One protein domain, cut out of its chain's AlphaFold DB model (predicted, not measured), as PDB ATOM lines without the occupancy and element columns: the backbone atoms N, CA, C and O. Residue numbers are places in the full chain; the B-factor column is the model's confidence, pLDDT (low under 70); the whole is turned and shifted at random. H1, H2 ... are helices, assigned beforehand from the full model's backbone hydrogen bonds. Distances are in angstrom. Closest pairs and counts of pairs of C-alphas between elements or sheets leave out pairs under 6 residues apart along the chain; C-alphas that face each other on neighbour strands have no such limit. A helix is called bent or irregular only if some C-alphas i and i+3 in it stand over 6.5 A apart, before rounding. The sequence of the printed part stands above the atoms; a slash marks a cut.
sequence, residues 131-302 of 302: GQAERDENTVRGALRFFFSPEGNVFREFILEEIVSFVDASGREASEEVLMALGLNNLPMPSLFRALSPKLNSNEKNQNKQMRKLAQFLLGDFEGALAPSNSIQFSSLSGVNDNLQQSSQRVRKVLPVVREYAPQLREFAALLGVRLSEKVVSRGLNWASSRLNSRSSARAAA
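Overview. This is residues 131 to 302 of the 302 residues of the protein "Hypothetical protein" of Skeletonema marinoi (UniProt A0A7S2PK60). This is a loose frame of crossing helices: H2 runs through the middle, with H4 crossing it on one side and the long H7 crossing it on the other. H6 and H7 form an L, H1 crosses H6 near that corner, and small H3 packs on H7; residues 292 to 302, of which 292 to 300 belong to H7, stick out as an arm at one end. The printed part has 172 residues with seven named helices, H1 to H7 in chain order, and no named strand; the class is all helix. It is loose, with a radius of gyration of the C-alphas of 21.1 A, and spans 78 by 44 by 25 A, only just elongated.

Along the chain. Find C-alpha 132 at (33.008, 142.909, 208.308); from there H1 runs to residue 148, 24.0 A. H2, residues 153 to 181, begins at C-alpha 153, (39.690, 167.481, 195.565), and covers 41.2 A; it is neither bent nor irregular, but only just, with C-alphas 158 and 161 6.1 A apart. Next come H3, residues 191 to 196, H4, residues 202 to 219, 25.9 A long, and H5, residues 222 to 225. H6, residues 240 to 260, covers 29.5 A; it has a kink of 38 degrees near residue 253 and is only just irregular, with C-alphas 253 and 256 6.52 A apart. H7, residues 262 to 300, covers 56.8 A and ends at C-alpha 300, (50.449, 211.045, 220.521).

Arrangement. Start at H2, the hub, which touches three helices. It touches H1 only at the corner, closest at the C-alphas of Phe 147 and Arg 156, 6.3 A. H2 touches H4 at a steep tilt of 69 degrees, only just short of perpendicular, opposite ways; look at the closest C-alphas, Phe 166 and Asn 208, 5.6 A. H2 touches H7 at a steep tilt of 61 degrees, the same way, closest at the C-alphas of Val 164 and Leu 276, 6.0 A. Helix packing is mostly crossed, with 1 of 4 such pairs at a shallow tilt: H3 touches H7 at 30 degrees, opposite ways, closest at the C-alphas of Leu 196 and Arg 283, 5.7 A. H1 touches H6 at a steep tilt of 46 degrees, closest at the C-alphas of Glu 137 and Val 254, 5.6 A. H5 touches H4, closest at the C-alphas of Lys 213 and Ala 225, 5.0 A. H6 and H7 meet only through their link; H4 and H7 are apart. Every O i to N i+4 pair is within hydrogen-bond range in H3, H4 and H7, against 12 of 13 in H1, 23 of 25 in H2 and 15 of 17 in H6; H5 is too short for such a pair.

Size, cuts and confidence. The C-alphas farthest apart are those of Gly 131 and Ala 302, 78.3 A. The printed part has no cut. The link H5 to H6, 14 residues, is long. In this model pLDDT is under 70 at residues 131 to 136, 220 to 250 and 297 to 302.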
ATOM      1  N   GLY A 131      30.673 139.408 207.752       46.00
ATOM      2  CA  GLY A 131      31.837 139.521 206.841       46.00
ATOM      3  C   GLY A 131      32.625 140.841 206.941       46.00
ATOM      4  O   GLY A 131      33.283 141.252 205.988       46.00
ATOM      5  N   GLN A 132      32.543 141.528 208.086       48.88
ATOM      6  CA  GLN A 132      33.008 142.909 208.308       48.88
ATOM      7  C   GLN A 132      34.500 143.163 208.030       48.88
ATOM      8  O   GLN A 132      34.876 144.256 207.624       48.88
ATOM      9  N   ALA A 133      35.374 142.171 208.206       48.84
ATOM     10  CA  ALA A 133      36.805 142.454 208.278       48.84
ATOM     11  C   ALA A 133      37.534 142.556 206.920       48.84
ATOM     12  O   ALA A 133      38.613 143.140 206.879       48.84
ATOM     13  N   GLU A 134      36.993 141.982 205.839       52.00
ATOM     14  CA  GLU A 134      37.493 142.198 204.462       52.00
ATOM     15  C   GLU A 134      36.841 143.427 203.813       52.00
ATOM     16  O   GLU A 134      37.489 144.151 203.058       52.00
ATOM     17  N   ARG A 135      35.581 143.715 204.171       61.09
ATOM     18  CA  ARG A 135      34.884 144.938 203.755       61.09
ATOM     19  C   ARG A 135      35.550 146.191 204.314       61.09
ATOM     20  O   ARG A 135      35.782 147.116 203.553       61.09
ATOM     21  N   ASP A 136      35.977 146.180 205.575       67.12
ATOM     22  CA  ASP A 136      36.669 147.316 206.198       67.12
ATOM     23  C   ASP A 136      37.954 147.739 205.460       67.12
ATOM     24  O   ASP A 136      38.202 148.930 205.279       67.12
ATOM     25  N   GLU A 137      38.780 146.783 205.014       71.38
ATOM     26  CA  GLU A 137      40.010 147.094 204.272       71.38
ATOM     27  C   GLU A 137      39.686 147.737 202.917       71.38
ATOM     28  O   GLU A 137      40.274 148.760 202.554       71.38
ATOM     29  N   ASN A 138      38.726 147.165 202.187       74.44
ATOM     30  CA  ASN A 138      38.313 147.660 200.877       74.44
ATOM     31  C   ASN A 138      37.588 149.007 200.967       74.44
ATOM     32  O   ASN A 138      37.867 149.885 200.153       74.44
ATOM     33  N   THR A 139      36.745 149.215 201.981       74.50
ATOM     34  CA  THR A 139      36.095 150.501 202.265       74.50
ATOM     35  C   THR A 139      37.141 151.569 202.575       74.50
ATOM     36  O   THR A 139      37.128 152.632 201.959       74.50
ATOM     37  N   VAL A 140      38.109 151.296 203.462       79.81
ATOM     38  CA  VAL A 140      39.164 152.273 203.791       79.81
ATOM     39  C   VAL A 140      40.067 152.546 202.588       79.81
ATOM     40  O   VAL A 140      40.403 153.701 202.322       79.81
ATOM     41  N   ARG A 141      40.426 151.515 201.813       83.12
ATOM     42  CA  ARG A 141      41.189 151.683 200.567       83.12
ATOM     43  C   ARG A 141      40.415 152.521 199.558       83.12
ATOM     44  O   ARG A 141      40.993 153.435 198.981       83.12
ATOM     45  N   GLY A 142      39.126 152.249 199.363       83.00
ATOM     46  CA  GLY A 142      38.241 153.013 198.487       83.00
ATOM     47  C   GLY A 142      38.114 154.472 198.923       83.00
ATOM     48  O   GLY A 142      38.269 155.372 198.099       83.00
ATOM     49  N   ALA A 143      37.941 154.716 200.223       84.62
ATOM     50  CA  ALA A 143      37.861 156.053 200.797       84.62
ATOM     51  C   ALA A 143      39.169 156.839 200.621       84.62
ATOM     52  O   ALA A 143      39.134 157.981 200.170       84.62
ATOM     53  N   LEU A 144      40.329 156.238 200.911       90.19
ATOM     54  CA  LEU A 144      41.632 156.883 200.710       90.19
ATOM     55  C   LEU A 144      41.936 157.099 199.224       90.19
ATOM     56  O   LEU A 144      42.425 158.165 198.846       90.19
ATOM     57  N   ARG A 145      41.575 156.137 198.366       90.94
ATOM     58  CA  ARG A 145      41.668 156.271 196.907       90.94
ATOM     59  C   ARG A 145      40.856 157.460 196.417       90.94
ATOM     60  O   ARG A 145      41.379 158.278 195.668       90.94
ATOM     61  N   PHE A 146      39.598 157.563 196.842       90.25
ATOM     62  CA  PHE A 146      38.727 158.690 196.536       90.25
ATOM     63  C   PHE A 146      39.326 159.999 197.058       90.25
ATOM     64  O   PHE A 146      39.529 160.930 196.278       90.25
ATOM     65  N   PHE A 147      39.678 160.044 198.344       93.31
ATOM     66  CA  PHE A 147      40.175 161.235 199.027       93.31
ATOM     67  C   PHE A 147      41.423 161.822 198.368       93.31
ATOM     68  O   PHE A 147      41.533 163.040 198.245       93.31
ATOM     69  N   PHE A 148      42.351 160.976 197.916       95.56
ATOM     70  CA  PHE A 148      43.583 161.400 197.248       95.56
ATOM     71  C   PHE A 148      43.485 161.458 195.719       95.56
ATOM     72  O   PHE A 148      44.436 161.874 195.061       95.56
ATOM     73  N   SER A 149      42.340 161.100 195.136       93.81
ATOM     74  CA  SER A 149      42.101 161.269 193.703       93.81
ATOM     75  C   SER A 149      41.877 162.745 193.318       93.81
ATOM     76  O   SER A 149      41.632 163.597 194.187       93.81
ATOM     77  N   PRO A 150      41.902 163.065 192.009       94.44
ATOM     78  CA  PRO A 150      41.432 164.352 191.505       94.44
ATOM     79  C   PRO A 150      39.946 164.614 191.803       94.44
ATOM     80  O   PRO A 150      39.593 165.743 192.127       94.44
ATOM     81  N   GLU A 151      39.088 163.583 191.755       90.75
ATOM     82  CA  GLU A 151      37.645 163.716 192.039       90.75
ATOM     83  C   GLU A 151      37.389 164.134 193.494       90.75
ATOM     84  O   GLU A 151      36.497 164.932 193.764       90.75
ATOM     85  N   GLY A 152      38.205 163.643 194.430       93.06
ATOM     86  CA  GLY A 152      38.103 163.976 195.851       93.06
ATOM     87  C   GLY A 152      38.623 165.366 196.220       93.06
ATOM     88  O   GLY A 152      38.623 165.702 197.402       93.06
ATOM     89  N   ASN A 153      39.084 166.183 195.261       94.88
ATOM     90  CA  ASN A 153      39.690 167.481 195.565       94.88
ATOM     91  C   ASN A 153      38.744 168.417 196.324       94.88
ATOM     92  O   ASN A 153      39.157 169.030 197.302       94.88
ATOM     93  N   VAL A 154      37.474 168.482 195.918       95.12
ATOM     94  CA  VAL A 154      36.471 169.349 196.554       95.12
ATOM     95  C   VAL A 154      36.256 168.957 198.015       95.12
ATOM     96  O   VAL A 154      36.324 169.806 198.903       95.12
ATOM     97  N   PHE A 155      36.063 167.663 198.275       95.12
ATOM     98  CA  PHE A 155      35.927 167.151 199.635       95.12
ATOM     99  C   PHE A 155      37.202 167.351 200.472       95.12
ATOM    100  O   PHE A 155      37.131 167.758 201.631       95.12
ATOM    101  N   ARG A 156      38.379 167.121 199.880       95.25
ATOM    102  CA  ARG A 156      39.675 167.315 200.539       95.25
ATOM    103  C   ARG A 156      39.919 168.776 200.912       95.25
ATOM    104  O   ARG A 156      40.371 169.032 202.022       95.25
ATOM    105  N   GLU A 157      39.610 169.723 200.027       94.56
ATOM    106  CA  GLU A 157      39.667 171.165 200.313       94.56
ATOM    107  C   GLU A 157      38.722 171.547 201.450       94.56
ATOM    108  O   GLU A 157      39.120 172.273 202.360       94.56
ATOM    109  N   PHE A 158      37.491 171.030 201.409       94.75
ATOM    110  CA  PHE A 158      36.487 171.269 202.438       94.75
ATOM    111  C   PHE A 158      36.976 170.797 203.812       94.75
ATOM    112  O   PHE A 158      37.031 171.589 204.749       94.75
ATOM    113  N   ILE A 159      37.397 169.532 203.931       94.44
ATOM    114  CA  ILE A 159      37.772 168.963 205.230       94.44
ATOM    115  C   ILE A 159      39.131 169.460 205.735       94.44
ATOM    116  O   ILE A 159      39.365 169.459 206.941       94.44
ATOM    117  N   LEU A 160      40.034 169.897 204.846       95.12
ATOM    118  CA  LEU A 160      41.340 170.437 205.233       95.12
ATOM    119  C   LEU A 160      41.180 171.612 206.204       95.12
ATOM    120  O   LEU A 160      41.837 171.630 207.243       95.12
ATOM    121  N   GLU A 161      40.296 172.564 205.900       91.75
ATOM    122  CA  GLU A 161      40.083 173.733 206.762       91.75
ATOM    123  C   GLU A 161      39.490 173.340 208.124       91.75
ATOM    124  O   GLU A 161      39.887 173.886 209.162       91.75
ATOM    125  N   GLU A 162      38.602 172.343 208.140       94.62
ATOM    126  CA  GLU A 162      38.021 171.817 209.377       94.62
ATOM    127  C   GLU A 162      39.061 171.110 210.243       94.62
ATOM    128  O   GLU A 162      39.140 171.362 211.444       94.62
ATOM    129  N   ILE A 163      39.912 170.273 209.642       95.50
ATOM    130  CA  ILE A 163      40.985 169.574 210.356       95.50
ATOM    131  C   ILE A 163      41.996 170.581 210.908       95.50
ATOM    132  O   ILE A 163      42.396 170.467 212.065       95.50
ATOM    133  N   VAL A 164      42.387 171.595 210.132       95.38
ATOM    134  CA  VAL A 164      43.288 172.660 210.610       95.38
ATOM    135  C   VAL A 164      42.673 173.380 211.808       95.38
ATOM    136  O   VAL A 164      43.354 173.606 212.807       95.38
ATOM    137  N   SER A 165      41.391 173.741 211.727       93.38
ATOM    138  CA  SER A 165      40.668 174.399 212.821       93.38
ATOM    139  C   SER A 165      40.580 173.513 214.063       93.38
ATOM    140  O   SER A 165      40.849 173.982 215.166       93.38
ATOM    141  N   PHE A 166      40.287 172.226 213.883       93.94
ATOM    142  CA  PHE A 166      40.223 171.234 214.953       93.94
ATOM    143  C   PHE A 166      41.571 171.015 215.650       93.94
ATOM    144  O   PHE A 166      41.633 171.023 216.880       93.94
ATOM    145  N   VAL A 167      42.654 170.837 214.888       92.81
ATOM    146  CA  VAL A 167      44.001 170.616 215.437       92.81
ATOM    147  C   VAL A 167      44.483 171.854 216.188       92.81
ATOM    148  O   VAL A 167      45.016 171.738 217.291       92.81
ATOM    149  N   ASP A 168      44.246 173.046 215.642       93.94
ATOM    150  CA  ASP A 168      44.573 174.300 216.316       93.94
ATOM    151  C   ASP A 168      43.763 174.507 217.609       93.94
ATOM    152  O   ASP A 168      44.318 174.878 218.644       93.94
ATOM    153  N   ALA A 169      42.453 174.259 217.565       92.25
ATOM    154  CA  ALA A 169      41.573 174.322 218.727       92.25
ATOM    155  C   ALA A 169      42.017 173.337 219.820       92.25
ATOM    156  O   ALA A 169      42.196 173.725 220.975       92.25
ATOM    157  N   SER A 170      42.280 172.087 219.442       91.00
ATOM    158  CA  SER A 170      42.738 171.040 220.357       91.00
ATOM    159  C   SER A 170      44.105 171.359 220.962       91.00
ATOM    160  O   SER A 170      44.311 171.148 222.154       91.00
ATOM    161  N   GLY A 171      45.029 171.931 220.183       91.06
ATOM    162  CA  GLY A 171      46.317 172.401 220.697       91.06
ATOM    163  C   GLY A 171      46.164 173.513 221.741       91.06
ATOM    164  O   GLY A 171      46.854 173.506 222.763       91.06
ATOM    165  N   ARG A 172      45.220 174.440 221.529       91.94
ATOM    166  CA  ARG A 172      44.887 175.489 222.504       91.94
ATOM    167  C   ARG A 172      44.273 174.912 223.782       91.94
ATOM    168  O   ARG A 172      44.699 175.309 224.864       91.94
ATOM    169  N   GLU A 173      43.353 173.953 223.682       89.25
ATOM    170  CA  GLU A 173      42.783 173.256 224.850       89.25
ATOM    171  C   GLU A 173      43.857 172.523 225.655       89.25
ATOM    172  O   GLU A 173      43.968 172.739 226.859       89.25
ATOM    173  N   ALA A 174      44.704 171.737 224.985       88.88
ATOM    174  CA  ALA A 174      45.797 171.017 225.634       88.88
ATOM    175  C   ALA A 174      46.763 171.978 226.348       88.88
ATOM    176  O   ALA A 174      47.236 171.695 227.446       88.88
ATOM    177  N   SER A 175      47.029 173.150 225.761       87.75
ATOM    178  CA  SER A 175      47.858 174.169 226.410       87.75
ATOM    179  C   SER A 175      47.215 174.749 227.677       87.75
ATOM    180  O   SER A 175      47.916 174.992 228.660       87.75
ATOM    181  N   GLU A 176      45.891 174.941 227.688       86.50
ATOM    182  CA  GLU A 176      45.147 175.402 228.867       86.50
ATOM    183  C   GLU A 176      45.135 174.325 229.961       86.50
ATOM    184  O   GLU A 176      45.381 174.637 231.126       86.50
ATOM    185  N   GLU A 177      44.956 173.059 229.589       86.44
ATOM    186  CA  GLU A 177      45.004 171.921 230.510       86.44
ATOM    187  C   GLU A 177      46.381 171.762 231.167       86.44
ATOM    188  O   GLU A 177      46.469 171.621 232.386       86.44
ATOM    189  N   VAL A 178      47.473 171.879 230.403       88.12
ATOM    190  CA  VAL A 178      48.840 171.844 230.952       88.12
ATOM    191  C   VAL A 178      49.071 172.991 231.939       88.12
ATOM    192  O   VAL A 178      49.645 172.780 233.008       88.12
ATOM    193  N   LEU A 179      48.603 174.204 231.633       86.44
ATOM    194  CA  LEU A 179      48.705 175.339 232.558       86.44
ATOM    195  C   LEU A 179      47.921 175.101 233.852       86.44
ATOM    196  O   LEU A 179      48.401 175.462 234.929       86.44
ATOM    197  N   MET A 180      46.736 174.494 233.756       86.38
ATOM    198  CA  MET A 180      45.943 174.096 234.920       86.38
ATOM    199  C   MET A 180      46.659 173.020 235.740       86.38
ATOM    200  O   MET A 180      46.758 173.162 236.957       86.38
ATOM    201  N   ALA A 181      47.222 172.000 235.089       90.19
ATOM    202  CA  ALA A 181      47.958 170.919 235.742       90.19
ATOM    203  C   ALA A 181      49.215 171.413 236.478       90.19
ATOM    204  O   ALA A 181      49.563 170.891 237.535       90.19
ATOM    205  N   LEU A 182      49.873 172.451 235.956       91.12
ATOM    206  CA  LEU A 182      51.028 173.096 236.587       91.12
ATOM    207  C   LEU A 182      50.650 174.130 237.665       91.12
ATOM    208  O   LEU A 182      51.539 174.741 238.256       91.12
ATOM    209  N   GLY A 183      49.357 174.374 237.912       88.31
ATOM    210  CA  GLY A 183      48.894 175.388 238.866       88.31
ATOM    211  C   GLY A 183      49.170 176.834 238.429       88.31
ATOM    212  O   GLY A 183      49.188 177.743 239.257       88.31
ATOM    213  N   LEU A 184      49.400 177.066 237.132       87.69
ATOM    214  CA  LEU A 184      49.704 178.387 236.562       87.69
ATOM    215  C   LEU A 184      48.442 179.142 236.111       87.69
ATOM    216  O   LEU A 184      48.536 180.255 235.599       87.69
ATOM    217  N   ASN A 185      47.257 178.563 236.314       83.88
ATOM    218  CA  ASN A 185      45.956 179.140 235.959       83.88
ATOM    219  C   ASN A 185      45.673 180.508 236.615       83.88
ATOM    220  O   ASN A 185      44.975 181.331 236.023       83.88
ATOM    221  N   ASN A 186      46.233 180.762 237.801       84.06
ATOM    222  CA  ASN A 186      46.065 182.016 238.539       84.06
ATOM    223  C   ASN A 186      47.159 183.054 238.236       84.06
ATOM    224  O   ASN A 186      47.094 184.176 238.743       84.06
ATOM    225  N   LEU A 187      48.166 182.711 237.425       85.88
ATOM    226  CA  LEU A 187      49.223 183.645 237.060       85.88
ATOM    227  C   LEU A 187      48.798 184.520 235.871       85.88
ATOM    228  O   LEU A 187      48.112 184.060 234.953       85.88
ATOM    229  N   PRO A 188      49.220 185.796 235.838       84.12
ATOM    230  CA  PRO A 188      48.938 186.662 234.707       84.12
ATOM    231  C   PRO A 188      49.646 186.135 233.455       84.12
ATOM    232  O   PRO A 188      50.864 186.235 233.316       84.12
ATOM    233  N   MET A 189      48.866 185.599 232.514       83.69
ATOM    234  CA  MET A 189      49.416 185.078 231.264       83.69
ATOM    235  C   MET A 189      50.104 186.185 230.455       83.69
ATOM    236  O   MET A 189      49.460 187.210 230.177       83.69
ATOM    237  N   PRO A 190      51.364 185.982 230.017       89.19
ATOM    238  CA  PRO A 190      52.055 186.920 229.145       89.19
ATOM    239  C   PRO A 190      51.208 187.267 227.917       89.19
ATOM    240  O   PRO A 190      50.575 186.400 227.312       89.19
ATOM    241  N   SER A 191      51.211 188.540 227.505       88.31
ATOM    242  CA  SER A 191      50.324 189.007 226.424       88.31
ATOM    243  C   SER A 191      50.540 188.288 225.089       88.31
ATOM    244  O   SER A 191      49.595 188.146 224.324       88.31
ATOM    245  N   LEU A 192      51.777 187.851 224.822       89.19
ATOM    246  CA  LEU A 192      52.114 187.088 223.623       89.19
ATOM    247  C   LEU A 192      51.457 185.705 223.668       89.19
ATOM    248  O   LEU A 192      50.811 185.305 222.709       89.19
ATOM    249  N   PHE A 193      51.553 185.014 224.808       89.25
ATOM    250  CA  PHE A 193      50.929 183.707 224.996       89.25
ATOM    251  C   PHE A 193      49.411 183.791 224.812       89.25
ATOM    252  O   PHE A 193      48.844 183.039 224.032       89.25
ATOM    253  N   ARG A 194      48.754 184.786 225.426       89.44
ATOM    254  CA  ARG A 194      47.306 185.008 225.259       89.44
ATOM    255  C   ARG A 194      46.892 185.221 223.800       89.44
ATOM    256  O   ARG A 194      45.783 184.854 223.430       89.44
ATOM    257  N   ALA A 195      47.751 185.838 222.992       90.00
ATOM    258  CA  ALA A 195      47.470 186.063 221.582       90.00
ATOM    259  C   ALA A 195      47.731 184.829 220.706       90.00
ATOM    260  O   ALA A 195      47.024 184.632 219.722       90.00
ATOM    261  N   LEU A 196      48.719 184.000 221.054       89.31
ATOM    262  CA  LEU A 196      49.034 182.765 220.328       89.31
ATOM    263  C   LEU A 196      48.058 181.630 220.658       89.31
ATOM    264  O   LEU A 196      47.658 180.890 219.763       89.31
ATOM    265  N   SER A 197      47.623 181.531 221.913       90.81
ATOM    266  CA  SER A 197      46.653 180.544 222.393       90.81
ATOM    267  C   SER A 197      45.470 181.238 223.084       90.81
ATOM    268  O   SER A 197      45.323 181.167 224.311       90.81
ATOM    269  N   PRO A 198      44.634 181.970 222.327       90.50
ATOM    270  CA  PRO A 198      43.426 182.564 222.879       90.50
ATOM    271  C   PRO A 198      42.448 181.472 223.321       90.50
ATOM    272  O   PRO A 198      42.397 180.393 222.729       90.50
ATOM    273  N   LYS A 199      41.634 181.770 224.338       89.94
ATOM    274  CA  LYS A 199      40.570 180.860 224.780       89.94
ATOM    275  C   LYS A 199      39.568 180.624 223.655       89.94
ATOM    276  O   LYS A 199      39.239 181.559 222.925       89.94
ATOM    277  N   LEU A 200      39.064 179.397 223.560       90.56
ATOM    278  CA  LEU A 200      38.077 179.045 222.544       90.56
ATOM    279  C   LEU A 200      36.734 179.715 222.822       90.56
ATOM    280  O   LEU A 200      36.247 179.717 223.961       90.56
ATOM    281  N   ASN A 201      36.117 180.238 221.765       91.25
ATOM    282  CA  ASN A 201      34.739 180.716 221.818       91.25
ATOM    283  C   ASN A 201      33.736 179.537 221.797       91.25
ATOM    284  O   ASN A 201      34.117 178.376 221.647       91.25
ATOM    285  N   SER A 202      32.444 179.815 221.991       91.38
ATOM    286  CA  SER A 202      31.399 178.776 222.022       91.38
ATOM    287  C   SER A 202      31.279 178.003 220.706       91.38
ATOM    288  O   SER A 202      31.113 176.787 220.737       91.38
ATOM    289  N   ASN A 203      31.415 178.680 219.563       90.50
ATOM    290  CA  ASN A 203      31.338 178.043 218.249       90.50
ATOM    291  C   ASN A 203      32.520 177.092 218.008       90.50
ATOM    292  O   ASN A 203      32.312 175.949 217.619       90.50
ATOM    293  N   GLU A 204      33.747 177.517 218.322       91.62
ATOM    294  CA  GLU A 204      34.946 176.676 218.211       91.62
ATOM    295  C   GLU A 204      34.860 175.446 219.122       91.62
ATOM    296  O   GLU A 204      35.223 174.348 218.711       91.62
ATOM    297  N   LYS A 205      34.338 175.603 220.347       92.38
ATOM    298  CA  LYS A 205      34.102 174.473 221.259       92.38
ATOM    299  C   LYS A 205      33.109 173.474 220.670       92.38
ATOM    300  O   LYS A 205      33.344 172.270 220.746       92.38
ATOM    301  N   ASN A 206      32.018 173.958 220.079       92.00
ATOM    302  CA  ASN A 206      31.019 173.101 219.445       92.00
ATOM    303  C   ASN A 206      31.595 172.391 218.213       92.00
ATOM    304  O   ASN A 206      31.475 171.175 218.109       92.00
ATOM    305  N   GLN A 207      32.302 173.112 217.341       91.75
ATOM    306  CA  GLN A 207      32.989 172.533 216.185       91.75
ATOM    307  C   GLN A 207      34.010 171.470 216.611       91.75
ATOM    308  O   GLN A 207      34.054 170.394 216.025       91.75
ATOM    309  N   ASN A 208      34.784 171.711 217.673       92.06
ATOM    310  CA  ASN A 208      35.735 170.736 218.212       92.06
ATOM    311  C   ASN A 208      35.024 169.457 218.702       92.06
ATOM    312  O   ASN A 208      35.449 168.349 218.378       92.06
ATOM    313  N   LYS A 209      33.892 169.587 219.410       91.50
ATOM    314  CA  LYS A 209      33.053 168.437 219.804       91.50
ATOM    315  C   LYS A 209      32.552 167.643 218.594       91.50
ATOM    316  O   LYS A 209      32.648 166.421 218.589       91.50
ATOM    317  N   GLN A 210      32.069 168.328 217.563       92.19
ATOM    318  CA  GLN A 210      31.562 167.702 216.341       92.19
ATOM    319  C   GLN A 210      32.688 166.998 215.562       92.19
ATOM    320  O   GLN A 210      32.556 165.847 215.159       92.19
ATOM    321  N   MET A 211      33.867 167.611 215.458       93.06
ATOM    322  CA  MET A 211      35.037 166.976 214.840       93.06
ATOM    323  C   MET A 211      35.531 165.744 215.615       93.06
ATOM    324  O   MET A 211      35.995 164.784 215.000       93.06
ATOM    325  N   ARG A 212      35.380 165.710 216.948       89.06
ATOM    326  CA  ARG A 212      35.627 164.496 217.752       89.06
ATOM    327  C   ARG A 212      34.629 163.390 217.427       89.06
ATOM    328  O   ARG A 212      35.057 162.254 217.246       89.06
ATOM    329  N   LYS A 213      33.343 163.727 217.285       86.25
ATOM    330  CA  LYS A 213      32.294 162.793 216.846       86.25
ATOM    331  C   LYS A 213      32.610 162.200 215.469       86.25
ATOM    332  O   LYS A 213      32.568 160.985 215.298       86.25
ATOM    333  N   LEU A 214      33.029 163.033 214.515       87.12
ATOM    334  CA  LEU A 214      33.485 162.575 213.199       87.12
ATOM    335  C   LEU A 214      34.706 161.644 213.300       87.12
ATOM    336  O   LEU A 214      34.756 160.610 212.639       87.12
ATOM    337  N   ALA A 215      35.694 161.984 214.131       83.88
ATOM    338  CA  ALA A 215      36.878 161.149 214.319       83.88
ATOM    339  C   ALA A 215      36.541 159.783 214.947       83.88
ATOM    340  O   ALA A 215      37.077 158.765 214.513       83.88
ATOM    341  N   GLN A 216      35.634 159.750 215.928       76.50
ATOM    342  CA  GLN A 216      35.135 158.517 216.551       76.50
ATOM    343  C   GLN A 216      34.421 157.626 215.531       76.50
ATOM    344  O   GLN A 216      34.739 156.441 215.424       76.50
ATOM    345  N   PHE A 217      33.542 158.219 214.719       79.25
ATOM    346  CA  PHE A 217      32.888 157.543 213.600       79.25
ATOM    347  C   PHE A 217      33.911 156.896 212.651       79.25
ATOM    348  O   PHE A 217      33.850 155.695 212.394       79.25
ATOM    349  N   LEU A 218      34.911 157.660 212.190       77.69
ATOM    350  CA  LEU A 218      35.937 157.158 211.267       77.69
ATOM    351  C   LEU A 218      36.808 156.056 211.885       77.69
ATOM    352  O   LEU A 218      37.260 155.154 211.179       77.69
ATOM    353  N   LEU A 219      37.031 156.099 213.201       71.62
ATOM    354  CA  LEU A 219      37.782 155.069 213.918       71.62
ATOM    355  C   LEU A 219      36.974 153.773 214.117       71.62
ATOM    356  O   LEU A 219      37.550 152.729 214.426       71.62
ATOM    357  N   GLY A 220      35.666 153.800 213.862       62.44
ATOM    358  CA  GLY A 220      34.779 152.650 214.009       62.44
ATOM    359  C   GLY A 220      33.999 152.604 215.315       62.44
ATOM    360  O   GLY A 220      33.335 151.603 215.567       62.44
ATOM    361  N   ASP A 221      34.041 153.663 216.122       63.72
ATOM    362  CA  ASP A 221      33.239 153.797 217.339       63.72
ATOM    363  C   ASP A 221      31.904 154.497 217.029       63.72
ATOM    364  O   ASP A 221      31.595 155.581 217.525       63.72
ATOM    365  N   PHE A 222      31.125 153.898 216.124       52.50
ATOM    366  CA  PHE A 222      29.841 154.445 215.663       52.50
ATOM    367  C   PHE A 222      28.808 154.520 216.796       52.50
ATOM    368  O   PHE A 222      28.015 155.458 216.854       52.50
ATOM    369  N   GLU A 223      28.833 153.539 217.700       46.34
ATOM    370  CA  GLU A 223      27.871 153.412 218.795       46.34
ATOM    371  C   GLU A 223      28.142 154.446 219.907       46.34
ATOM    372  O   GLU A 223      27.200 154.977 220.492       46.34
ATOM    373  N   GLY A 224      29.410 154.829 220.122       51.44
ATOM    374  CA  GLY A 224      29.792 155.943 220.995       51.44
ATOM    375  C   GLY A 224      29.595 157.330 220.369       51.44
ATOM    376  O   GLY A 224      29.206 158.265 221.067       51.44
ATOM    377  N   ALA A 225      29.809 157.472 219.056       46.72
ATOM    378  CA  ALA A 225      29.707 158.751 218.346       46.72
ATOM    379  C   ALA A 225      28.264 159.294 218.249       46.72
ATOM    380  O   ALA A 225      28.057 160.507 218.207       46.72
ATOM    381  N   LEU A 226      27.255 158.417 218.201       46.94
ATOM    382  CA  LEU A 226      25.838 158.794 218.080       46.94
ATOM    383  C   LEU A 226      25.128 158.960 219.435       46.94
ATOM    384  O   LEU A 226      24.019 159.488 219.476       46.94
ATOM    385  N   ALA A 227      25.763 158.569 220.543       49.41
ATOM    386  CA  ALA A 227      25.223 158.789 221.879       49.41
ATOM    387  C   ALA A 227      25.385 160.266 222.304       49.41
ATOM    388  O   ALA A 227      26.460 160.844 222.111       49.41
ATOM    389  N   PRO A 228      24.375 160.896 222.936       40.59
ATOM    390  CA  PRO A 228      24.465 162.266 223.435       40.59
ATOM    391  C   PRO A 228      25.366 162.322 224.680       40.59
ATOM    392  O   PRO A 228      24.903 162.398 225.815       40.59
ATOM    393  N   SER A 229      26.682 162.272 224.474       41.41
ATOM    394  CA  SER A 229      27.679 162.323 225.544       41.41
ATOM    395  C   SER A 229      28.583 163.537 225.362       41.41
ATOM    396  O   SER A 229      29.411 163.613 224.461       41.41
ATOM    397  N   ASN A 230      28.442 164.514 226.258       38.53
ATOM    398  CA  ASN A 230      29.191 165.779 226.254       38.53
ATOM    399  C   ASN A 230      30.658 165.649 226.726       38.53
ATOM    400  O   ASN A 230      31.318 166.651 227.010       38.53
ATOM    401  N   SER A 231      31.172 164.426 226.822       41.41
ATOM    402  CA  SER A 231      32.508 164.095 227.303       41.41
ATOM    403  C   SER A 231      33.116 163.034 226.402       41.41
ATOM    404  O   SER A 231      32.448 162.044 226.109       41.41
ATOM    405  N   ILE A 232      34.397 163.180 226.049       43.19
ATOM    406  CA  ILE A 232      35.206 162.010 225.697       43.19
ATOM    407  C   ILE A 232      35.208 161.140 226.957       43.19
ATOM    408  O   ILE A 232      35.963 161.399 227.894       43.19
ATOM    409  N   GLN A 233      34.304 160.168 227.035       39.03
ATOM    410  CA  GLN A 233      34.384 159.138 228.051       39.03
ATOM    411  C   GLN A 233      35.582 158.285 227.667       39.03
ATOM    412  O   GLN A 233      35.542 157.489 226.736       39.03
ATOM    413  N   PHE A 234      36.688 158.493 228.379       40.84
ATOM    414  CA  PHE A 234      37.665 157.437 228.563       40.84
ATOM    415  C   PHE A 234      36.918 156.323 229.301       40.84
ATOM    416  O   PHE A 234      36.727 156.390 230.516       40.84
ATOM    417  N   SER A 235      36.344 155.406 228.523       40.41
ATOM    418  CA  SER A 235      35.437 154.369 228.994       40.41
ATOM    419  C   SER A 235      36.043 153.634 230.183       40.41
ATOM    420  O   SER A 235      37.232 153.310 230.204       40.41
ATOM    421  N   SER A 236      35.208 153.396 231.190       39.78
ATOM    422  CA  SER A 236      35.536 152.620 232.380       39.78
ATOM    423  C   SER A 236      36.287 151.331 232.016       39.78
ATOM    424  O   SER A 236      35.951 150.626 231.063       39.78
ATOM    425  N   LEU A 237      37.319 151.030 232.808       43.41
ATOM    426  CA  LEU A 237      38.329 149.978 232.598       43.41
ATOM    427  C   LEU A 237      37.767 148.556 232.382       43.41
ATOM    428  O   LEU A 237      38.513 147.664 231.989       43.41
ATOM    429  N   SER A 238      36.474 148.330 232.611       46.38
ATOM    430  CA  SER A 238      35.788 147.054 232.389       46.38
ATOM    431  C   SER A 238      35.342 146.817 230.937       46.38
ATOM    432  O   SER A 238      35.267 145.663 230.533       46.38
ATOM    433  N   GLY A 239      35.092 147.863 230.135       47.31
ATOM    434  CA  GLY A 239      34.694 147.751 228.713       47.31
ATOM    435  C   GLY A 239      35.841 147.947 227.709       47.31
ATOM    436  O   GLY A 239      35.664 147.798 226.501       47.31
ATOM    437  N   VAL A 240      37.032 148.292 228.207       48.09
ATOM    438  CA  VAL A 240      38.234 148.570 227.406       48.09
ATOM    439  C   VAL A 240      38.754 147.306 226.721       48.09
ATOM    440  O   VAL A 240      39.259 147.388 225.608       48.09
ATOM    441  N   ASN A 241      38.624 146.133 227.343       50.78
ATOM    442  CA  ASN A 241      39.322 144.941 226.866       50.78
ATOM    443  C   ASN A 241      38.761 144.396 225.539       50.78
ATOM    444  O   ASN A 241      39.540 144.038 224.659       50.78
ATOM    445  N   ASP A 242      37.439 144.411 225.357       53.00
ATOM    446  CA  ASP A 242      36.807 143.893 224.135       53.00
ATOM    447  C   ASP A 242      36.914 144.897 222.973       53.00
ATOM    448  O   ASP A 242      37.280 144.528 221.854       53.00
ATOM    449  N   ASN A 243      36.735 146.194 223.255       55.31
ATOM    450  CA  ASN A 243      36.884 147.259 222.259       55.31
ATOM    451  C   ASN A 243      38.347 147.475 221.819       55.31
ATOM    452  O   ASN A 243      38.604 147.742 220.641       55.31
ATOM    453  N   LEU A 244      39.343 147.317 222.706       55.19
ATOM    454  CA  LEU A 244      40.762 147.365 222.307       55.19
ATOM    455  C   LEU A 244      41.163 146.163 221.454       55.19
ATOM    456  O   LEU A 244      41.975 146.306 220.542       55.19
ATOM    457  N   GLN A 245      40.614 144.981 221.731       62.38
ATOM    458  CA  GLN A 245      40.905 143.796 220.929       62.38
ATOM    459  C   GLN A 245      40.320 143.928 219.519       62.38
ATOM    460  O   GLN A 245      41.042 143.697 218.545       62.38
ATOM    461  N   GLN A 246      39.071 144.384 219.393       62.50
ATOM    462  CA  GLN A 246      38.434 144.620 218.094       62.50
ATOM    463  C   GLN A 246      39.107 145.757 217.309       62.50
ATOM    464  O   GLN A 246      39.457 145.583 216.138       62.50
ATOM    465  N   SER A 247      39.387 146.896 217.949       61.25
ATOM    466  CA  SER A 247      40.094 148.008 217.293       61.25
ATOM    467  C   SER A 247      41.519 147.629 216.879       61.25
ATOM    468  O   SER A 247      41.936 147.950 215.769       61.25
ATOM    469  N   SER A 248      42.257 146.867 217.695       66.75
ATOM    470  CA  SER A 248      43.597 146.367 217.349       66.75
ATOM    471  C   SER A 248      43.579 145.448 216.124       66.75
ATOM    472  O   SER A 248      44.468 145.533 215.272       66.75
ATOM    473  N   GLN A 249      42.550 144.606 215.977       69.88
ATOM    474  CA  GLN A 249      42.375 143.773 214.784       69.88
ATOM    475  C   GLN A 249      42.088 144.615 213.534       69.88
ATOM    476  O   GLN A 249      42.709 144.379 212.495       69.88
ATOM    477  N   ARG A 250      41.223 145.631 213.636       67.88
ATOM    478  CA  ARG A 250      40.924 146.556 212.531       67.88
ATOM    479  C   ARG A 250      42.151 147.366 212.122       67.88
ATOM    480  O   ARG A 250      42.510 147.394 210.949       67.88
ATOM    481  N   VAL A 251      42.866 147.941 213.091       73.44
ATOM    482  CA  VAL A 251      44.095 148.716 212.862       73.44
ATOM    483  C   VAL A 251      45.143 147.880 212.132       73.44
ATOM    484  O   VAL A 251      45.756 148.368 211.187       73.44
ATOM    485  N   ARG A 252      45.328 146.605 212.501       78.00
ATOM    486  CA  ARG A 252      46.266 145.705 211.804       78.00
ATOM    487  C   ARG A 252      45.902 145.476 210.336       78.00
ATOM    488  O   ARG A 252      46.816 145.352 209.527       78.00
ATOM    489  N   LYS A 253      44.610 145.434 209.998       74.56
ATOM    490  CA  LYS A 253      44.113 145.244 208.621       74.56
ATOM    491  C   LYS A 253      44.084 146.530 207.801       74.56
ATOM    492  O   LYS A 253      44.283 146.497 206.597       74.56
ATOM    493  N   VAL A 254      43.911 147.673 208.458       79.75
ATOM    494  CA  VAL A 254      43.971 148.993 207.818       79.75
ATOM    495  C   VAL A 254      45.420 149.450 207.611       79.75
ATOM    496  O   VAL A 254      45.713 150.206 206.688       79.75
ATOM    497  N   LEU A 255      46.364 148.960 208.422       85.06
ATOM    498  CA  LEU A 255      47.771 149.355 208.363       85.06
ATOM    499  C   LEU A 255      48.428 149.171 206.976       85.06
ATOM    500  O   LEU A 255      49.143 150.088 206.567       85.06
ATOM    501  N   PRO A 256      48.228 148.062 206.231       89.38
ATOM    502  CA  PRO A 256      48.713 147.931 204.858       89.38
ATOM    503  C   PRO A 256      48.194 149.038 203.938       89.38
ATOM    504  O   PRO A 256      48.987 149.637 203.218       89.38
ATOM    505  N   VAL A 257      46.904 149.369 204.021       87.06
ATOM    506  CA  VAL A 257      46.290 150.441 203.223       87.06
ATOM    507  C   VAL A 257      46.867 151.802 203.617       87.06
ATOM    508  O   VAL A 257      47.266 152.589 202.768       87.06
ATOM    509  N   VAL A 258      47.014 152.080 204.912       87.62
ATOM    510  CA  VAL A 258      47.651 153.324 205.380       87.62
ATOM    511  C   VAL A 258      49.094 153.432 204.884       87.62
ATOM    512  O   VAL A 258      49.544 154.519 204.528       87.62
ATOM    513  N   ARG A 259      49.828 152.315 204.828       91.88
ATOM    514  CA  ARG A 259      51.186 152.272 204.265       91.88
ATOM    515  C   ARG A 259      51.195 152.513 202.755       91.88
ATOM    516  O   ARG A 259      52.094 153.203 202.286       91.88
ATOM    517  N   GLU A 260      50.211 151.988 202.027       94.19
ATOM    518  CA  GLU A 260      50.012 152.221 200.588       94.19
ATOM    519  C   GLU A 260      49.861 153.721 200.284       94.19
ATOM    520  O   GLU A 260      50.530 154.241 199.395       94.19
ATOM    521  N   TYR A 261      49.067 154.434 201.092       95.25
ATOM    522  CA  TYR A 261      48.828 155.879 200.960       95.25
ATOM    523  C   TYR A 261      49.778 156.756 201.795       95.25
ATOM    524  O   TYR A 261      49.554 157.961 201.947       95.25
ATOM    525  N   ALA A 262      50.845 156.189 202.369       94.75
ATOM    526  CA  ALA A 262      51.752 156.925 203.249       94.75
ATOM    527  C   ALA A 262      52.391 158.169 202.594       94.75
ATOM    528  O   ALA A 262      52.507 159.182 203.289       94.75
ATOM    529  N   PRO A 263      52.801 158.157 201.308       97.19
ATOM    530  CA  PRO A 263      53.304 159.361 200.643       97.19
ATOM    531  C   PRO A 263      52.271 160.495 200.616       97.19
ATOM    532  O   PRO A 263      52.563 161.603 201.058       97.19
ATOM    533  N   GLN A 264      51.041 160.199 200.198       96.44
ATOM    534  CA  GLN A 264      49.953 161.170 200.080       96.44
ATOM    535  C   GLN A 264      49.519 161.692 201.456       96.44
ATOM    536  O   GLN A 264      49.280 162.885 201.632       96.44
ATOM    537  N   LEU A 265      49.487 160.816 202.466       94.75
ATOM    538  CA  LEU A 265      49.232 161.199 203.856       94.75
ATOM    539  C   LEU A 265      50.305 162.155 204.392       94.75
ATOM    540  O   LEU A 265      49.977 163.098 205.108       94.75
ATOM    541  N   ARG A 266      51.583 161.946 204.042       95.19
ATOM    542  CA  ARG A 266      52.678 162.849 204.434       95.19
ATOM    543  C   ARG A 266      52.565 164.210 203.758       95.19
ATOM    544  O   ARG A 266      52.765 165.219 204.424       95.19
ATOM    545  N   GLU A 267      52.231 164.247 202.472       96.06
ATOM    546  CA  GLU A 267      51.998 165.502 201.746       96.06
ATOM    547  C   GLU A 267      50.817 166.273 202.340       96.06
ATOM    548  O   GLU A 267      50.928 167.465 202.627       96.06
ATOM    549  N   PHE A 268      49.711 165.583 202.622       94.94
ATOM    550  CA  PHE A 268      48.558 166.176 203.289       94.94
ATOM    551  C   PHE A 268      48.906 166.691 204.691       94.94
ATOM    552  O   PHE A 268      48.540 167.810 205.047       94.94
ATOM    553  N   ALA A 269      49.681 165.933 205.471       92.62
ATOM    554  CA  ALA A 269      50.171 166.368 206.777       92.62
ATOM    555  C   ALA A 269      51.110 167.584 206.685       92.62
ATOM    556  O   ALA A 269      51.048 168.474 207.535       92.62
ATOM    557  N   ALA A 270      51.947 167.668 205.650       96.50
ATOM    558  CA  ALA A 270      52.775 168.843 205.400       96.50
ATOM    559  C   ALA A 270      51.911 170.075 205.088       96.50
ATOM    560  O   ALA A 270      52.142 171.139 205.663       96.50
ATOM    561  N   LEU A 271      50.872 169.929 204.256       95.75
ATOM    562  CA  LEU A 271      49.904 170.997 203.980       95.75
ATOM    563  C   LEU A 271      49.161 171.446 205.245       95.75
ATOM    564  O   LEU A 271      49.033 172.649 205.478       95.75
ATOM    565  N   LEU A 272      48.728 170.504 206.089       94.19
ATOM    566  CA  LEU A 272      48.156 170.809 207.404       94.19
ATOM    567  C   LEU A 272      49.130 171.634 208.251       94.19
ATOM    568  O   LEU A 272      48.739 172.658 208.804       94.19
ATOM    569  N   GLY A 273      50.402 171.230 208.313       94.25
ATOM    570  CA  GLY A 273      51.449 171.959 209.028       94.25
ATOM    571  C   GLY A 273      51.637 173.388 208.515       94.25
ATOM    572  O   GLY A 273      51.713 174.323 209.312       94.25
ATOM    573  N   VAL A 274      51.632 173.582 207.192       97.19
ATOM    574  CA  VAL A 274      51.696 174.914 206.571       97.19
ATOM    575  C   VAL A 274      50.494 175.764 206.991       97.19
ATOM    576  O   VAL A 274      50.682 176.870 207.496       97.19
ATOM    577  N   ARG A 275      49.268 175.246 206.871       96.56
ATOM    578  CA  ARG A 275      48.040 175.971 207.247       96.56
ATOM    579  C   ARG A 275      47.958 176.284 208.741       96.56
ATOM    580  O   ARG A 275      47.538 177.371 209.133       96.56
ATOM    581  N   LEU A 276      48.403 175.365 209.591       95.56
ATOM    582  CA  LEU A 276      48.524 175.601 211.029       95.56
ATOM    583  C   LEU A 276      49.541 176.708 211.324       95.56
ATOM    584  O   LEU A 276      49.258 177.611 212.113       95.56
ATOM    585  N   SER A 277      50.698 176.687 210.656       95.31
ATOM    586  CA  SER A 277      51.709 177.737 210.809       95.31
ATOM    587  C   SER A 277      51.174 179.107 210.386       95.31
ATOM    588  O   SER A 277      51.390 180.085 211.095       95.31
ATOM    589  N   GLU A 278      50.379 179.174 209.314       95.88
ATOM    590  CA  GLU A 278      49.695 180.389 208.865       95.88
ATOM    591  C   GLU A 278      48.767 180.945 209.964       95.88
ATOM    592  O   GLU A 278      48.813 182.138 210.288       95.88
ATOM    593  N   LYS A 279      47.984 180.080 210.627       93.81
ATOM    594  CA  LYS A 279      47.114 180.472 211.754       93.81
ATOM    595  C   LYS A 279      47.887 180.966 212.983       93.81
ATOM    596  O   LYS A 279      47.424 181.884 213.666       93.81
ATOM    597  N   VAL A 280      49.049 180.388 213.285       92.50
ATOM    598  CA  VAL A 280      49.887 180.813 214.422       92.50
ATOM    599  C   VAL A 280      50.622 182.120 214.109       92.50
ATOM    600  O   VAL A 280      50.622 183.046 214.924       92.50
ATOM    601  N   VAL A 281      51.208 182.233 212.914       95.19
ATOM    602  CA  VAL A 281      51.922 183.434 212.458       95.19
ATOM    603  C   VAL A 281      50.972 184.621 212.360       95.19
ATOM    604  O   VAL A 281      51.302 185.694 212.861       95.19
ATOM    605  N   SER A 282      49.773 184.443 211.798       95.00
ATOM    606  CA  SER A 282      48.768 185.514 211.725       95.00
ATOM    607  C   SER A 282      48.400 186.054 213.111       95.00
ATOM    608  O   SER A 282      48.384 187.269 213.314       95.00
ATOM    609  N   ARG A 283      48.213 185.181 214.110       93.69
ATOM    610  CA  ARG A 283      48.031 185.582 215.516       93.69
ATOM    611  C   ARG A 283      49.220 186.369 216.070       93.69
ATOM    612  O   ARG A 283      49.025 187.418 216.687       93.69
ATOM    613  N   GLY A 284      50.444 185.898 215.832       93.69
ATOM    614  CA  GLY A 284      51.667 186.574 216.272       93.69
ATOM    615  C   GLY A 284      51.844 187.965 215.649       93.69
ATOM    616  O   GLY A 284      52.154 188.928 216.354       93.69
ATOM    617  N   LEU A 285      51.583 188.093 214.346       95.00
ATOM    618  CA  LEU A 285      51.632 189.364 213.622       95.00
ATOM    619  C   LEU A 285      50.552 190.338 214.109       95.00
ATOM    620  O   LEU A 285      50.852 191.506 214.356       95.00
ATOM    621  N   ASN A 286      49.324 189.858 214.327       93.94
ATOM    622  CA  ASN A 286      48.235 190.666 214.880       93.94
ATOM    623  C   ASN A 286      48.583 191.197 216.279       93.94
ATOM    624  O   ASN A 286      48.363 192.374 216.579       93.94
ATOM    625  N   TRP A 287      49.202 190.365 217.120       94.56
ATOM    626  CA  TRP A 287      49.705 190.797 218.423       94.56
ATOM    627  C   TRP A 287      50.789 191.872 218.298       94.56
ATOM    628  O   TRP A 287      50.689 192.920 218.942       94.56
ATOM    629  N   ALA A 288      51.799 191.655 217.452       93.25
ATOM    630  CA  ALA A 288      52.886 192.611 217.250       93.25
ATOM    631  C   ALA A 288      52.364 193.962 216.734       93.25
ATOM    632  O   ALA A 288      52.713 195.013 217.277       93.25
ATOM    633  N   SER A 289      51.454 193.933 215.758       94.25
ATOM    634  CA  SER A 289      50.773 195.115 215.223       94.25
ATOM    635  C   SER A 289      50.013 195.881 216.315       94.25
ATOM    636  O   SER A 289      50.206 197.085 216.487       94.25
ATOM    637  N   SER A 290      49.246 195.185 217.164       91.19
ATOM    638  CA  SER A 290      48.525 195.822 218.279       91.19
ATOM    639  C   SER A 290      49.458 196.493 219.305       91.19
ATOM    640  O   SER A 290      49.140 197.546 219.871       91.19
ATOM    641  N   ARG A 291      50.658 195.936 219.519       90.62
ATOM    642  CA  ARG A 291      51.684 196.513 220.401       90.62
ATOM    643  C   ARG A 291      52.329 197.763 219.812       90.62
ATOM    644  O   ARG A 291      52.653 198.677 220.565       90.62
ATOM    645  N   LEU A 292      52.510 197.816 218.496       89.31
ATOM    646  CA  LEU A 292      53.038 199.003 217.824       89.31
ATOM    647  C   LEU A 292      52.015 200.142 217.850       89.31
ATOM    648  O   LEU A 292      52.357 201.249 218.265       89.31
ATOM    649  N   ASN A 293      50.752 199.846 217.537       87.38
ATOM    650  CA  ASN A 293      49.678 200.842 217.526       87.38
ATOM    651  C   ASN A 293      49.379 201.427 218.917       87.38
ATOM    652  O   ASN A 293      49.136 202.624 219.052       87.38
ATOM    653  N   SER A 294      49.439 200.612 219.975       82.38
ATOM    654  CA  SER A 294      49.286 201.111 221.355       82.38
ATOM    655  C   SER A 294      50.450 201.997 221.808       82.38
ATOM    656  O   SER A 294      50.262 202.906 222.613       82.38
ATOM    657  N   ARG A 295      51.662 201.770 221.287       75.31
ATOM    658  CA  ARG A 295      52.819 202.637 221.556       75.31
ATOM    659  C   ARG A 295      52.754 203.955 220.790       75.31
ATOM    660  O   ARG A 295      53.180 204.971 221.333       75.31
ATOM    661  N   SER A 296      52.244 203.961 219.557       70.56
ATOM    662  CA  SER A 296      52.072 205.199 218.786       70.56
ATOM    663  C   SER A 296      50.971 206.086 219.364       70.56
ATOM    664  O   SER A 296      51.174 207.291 219.465       70.56
ATOM    665  N   SER A 297      49.848 205.514 219.814       69.94
ATOM    666  CA  SER A 297      48.779 206.288 220.461       69.94
ATOM    667  C   SER A 297      49.211 206.867 221.811       69.94
ATOM    668  O   SER A 297      48.933 208.031 222.086       69.94
ATOM    669  N   ALA A 298      49.964 206.111 222.617       68.62
ATOM    670  CA  ALA A 298      50.517 206.606 223.880       68.62
ATOM    671  C   ALA A 298      51.523 207.757 223.691       68.62
ATOM    672  O   ALA A 298      51.606 208.632 224.543       68.62
ATOM    673  N   ARG A 299      52.267 207.779 222.574       66.75
ATOM    674  CA  ARG A 299      53.160 208.897 222.214       66.75
ATOM    675  C   ARG A 299      52.432 210.115 221.643       66.75
ATOM    676  O   ARG A 299      52.993 211.194 221.694       66.75
ATOM    677  N   ALA A 300      51.244 209.943 221.068       62.16
ATOM    678  CA  ALA A 300      50.449 211.045 220.521       62.16
ATOM    679  C   ALA A 300      49.587 211.755 221.583       62.16
ATOM    680  O   ALA A 300      49.107 212.856 221.339       62.16
ATOM    681  N   ALA A 301      49.363 211.114 222.735       59.56
ATOM    682  CA  ALA A 301      48.573 211.641 223.850       59.56
ATOM    683  C   ALA A 301      49.417 212.272 224.980       59.56
ATOM    684  O   ALA A 301      48.842 212.741 225.962       59.56
ATOM    685  N   ALA A 302      50.748 212.246 224.859       55.19
ATOM    686  CA  ALA A 302      51.714 212.843 225.784       55.19
ATOM    687  C   ALA A 302      52.382 214.055 225.129       55.19
ATOM    688  O   ALA A 302      52.648 215.032 225.860       55.19
TER     689      ALA A 302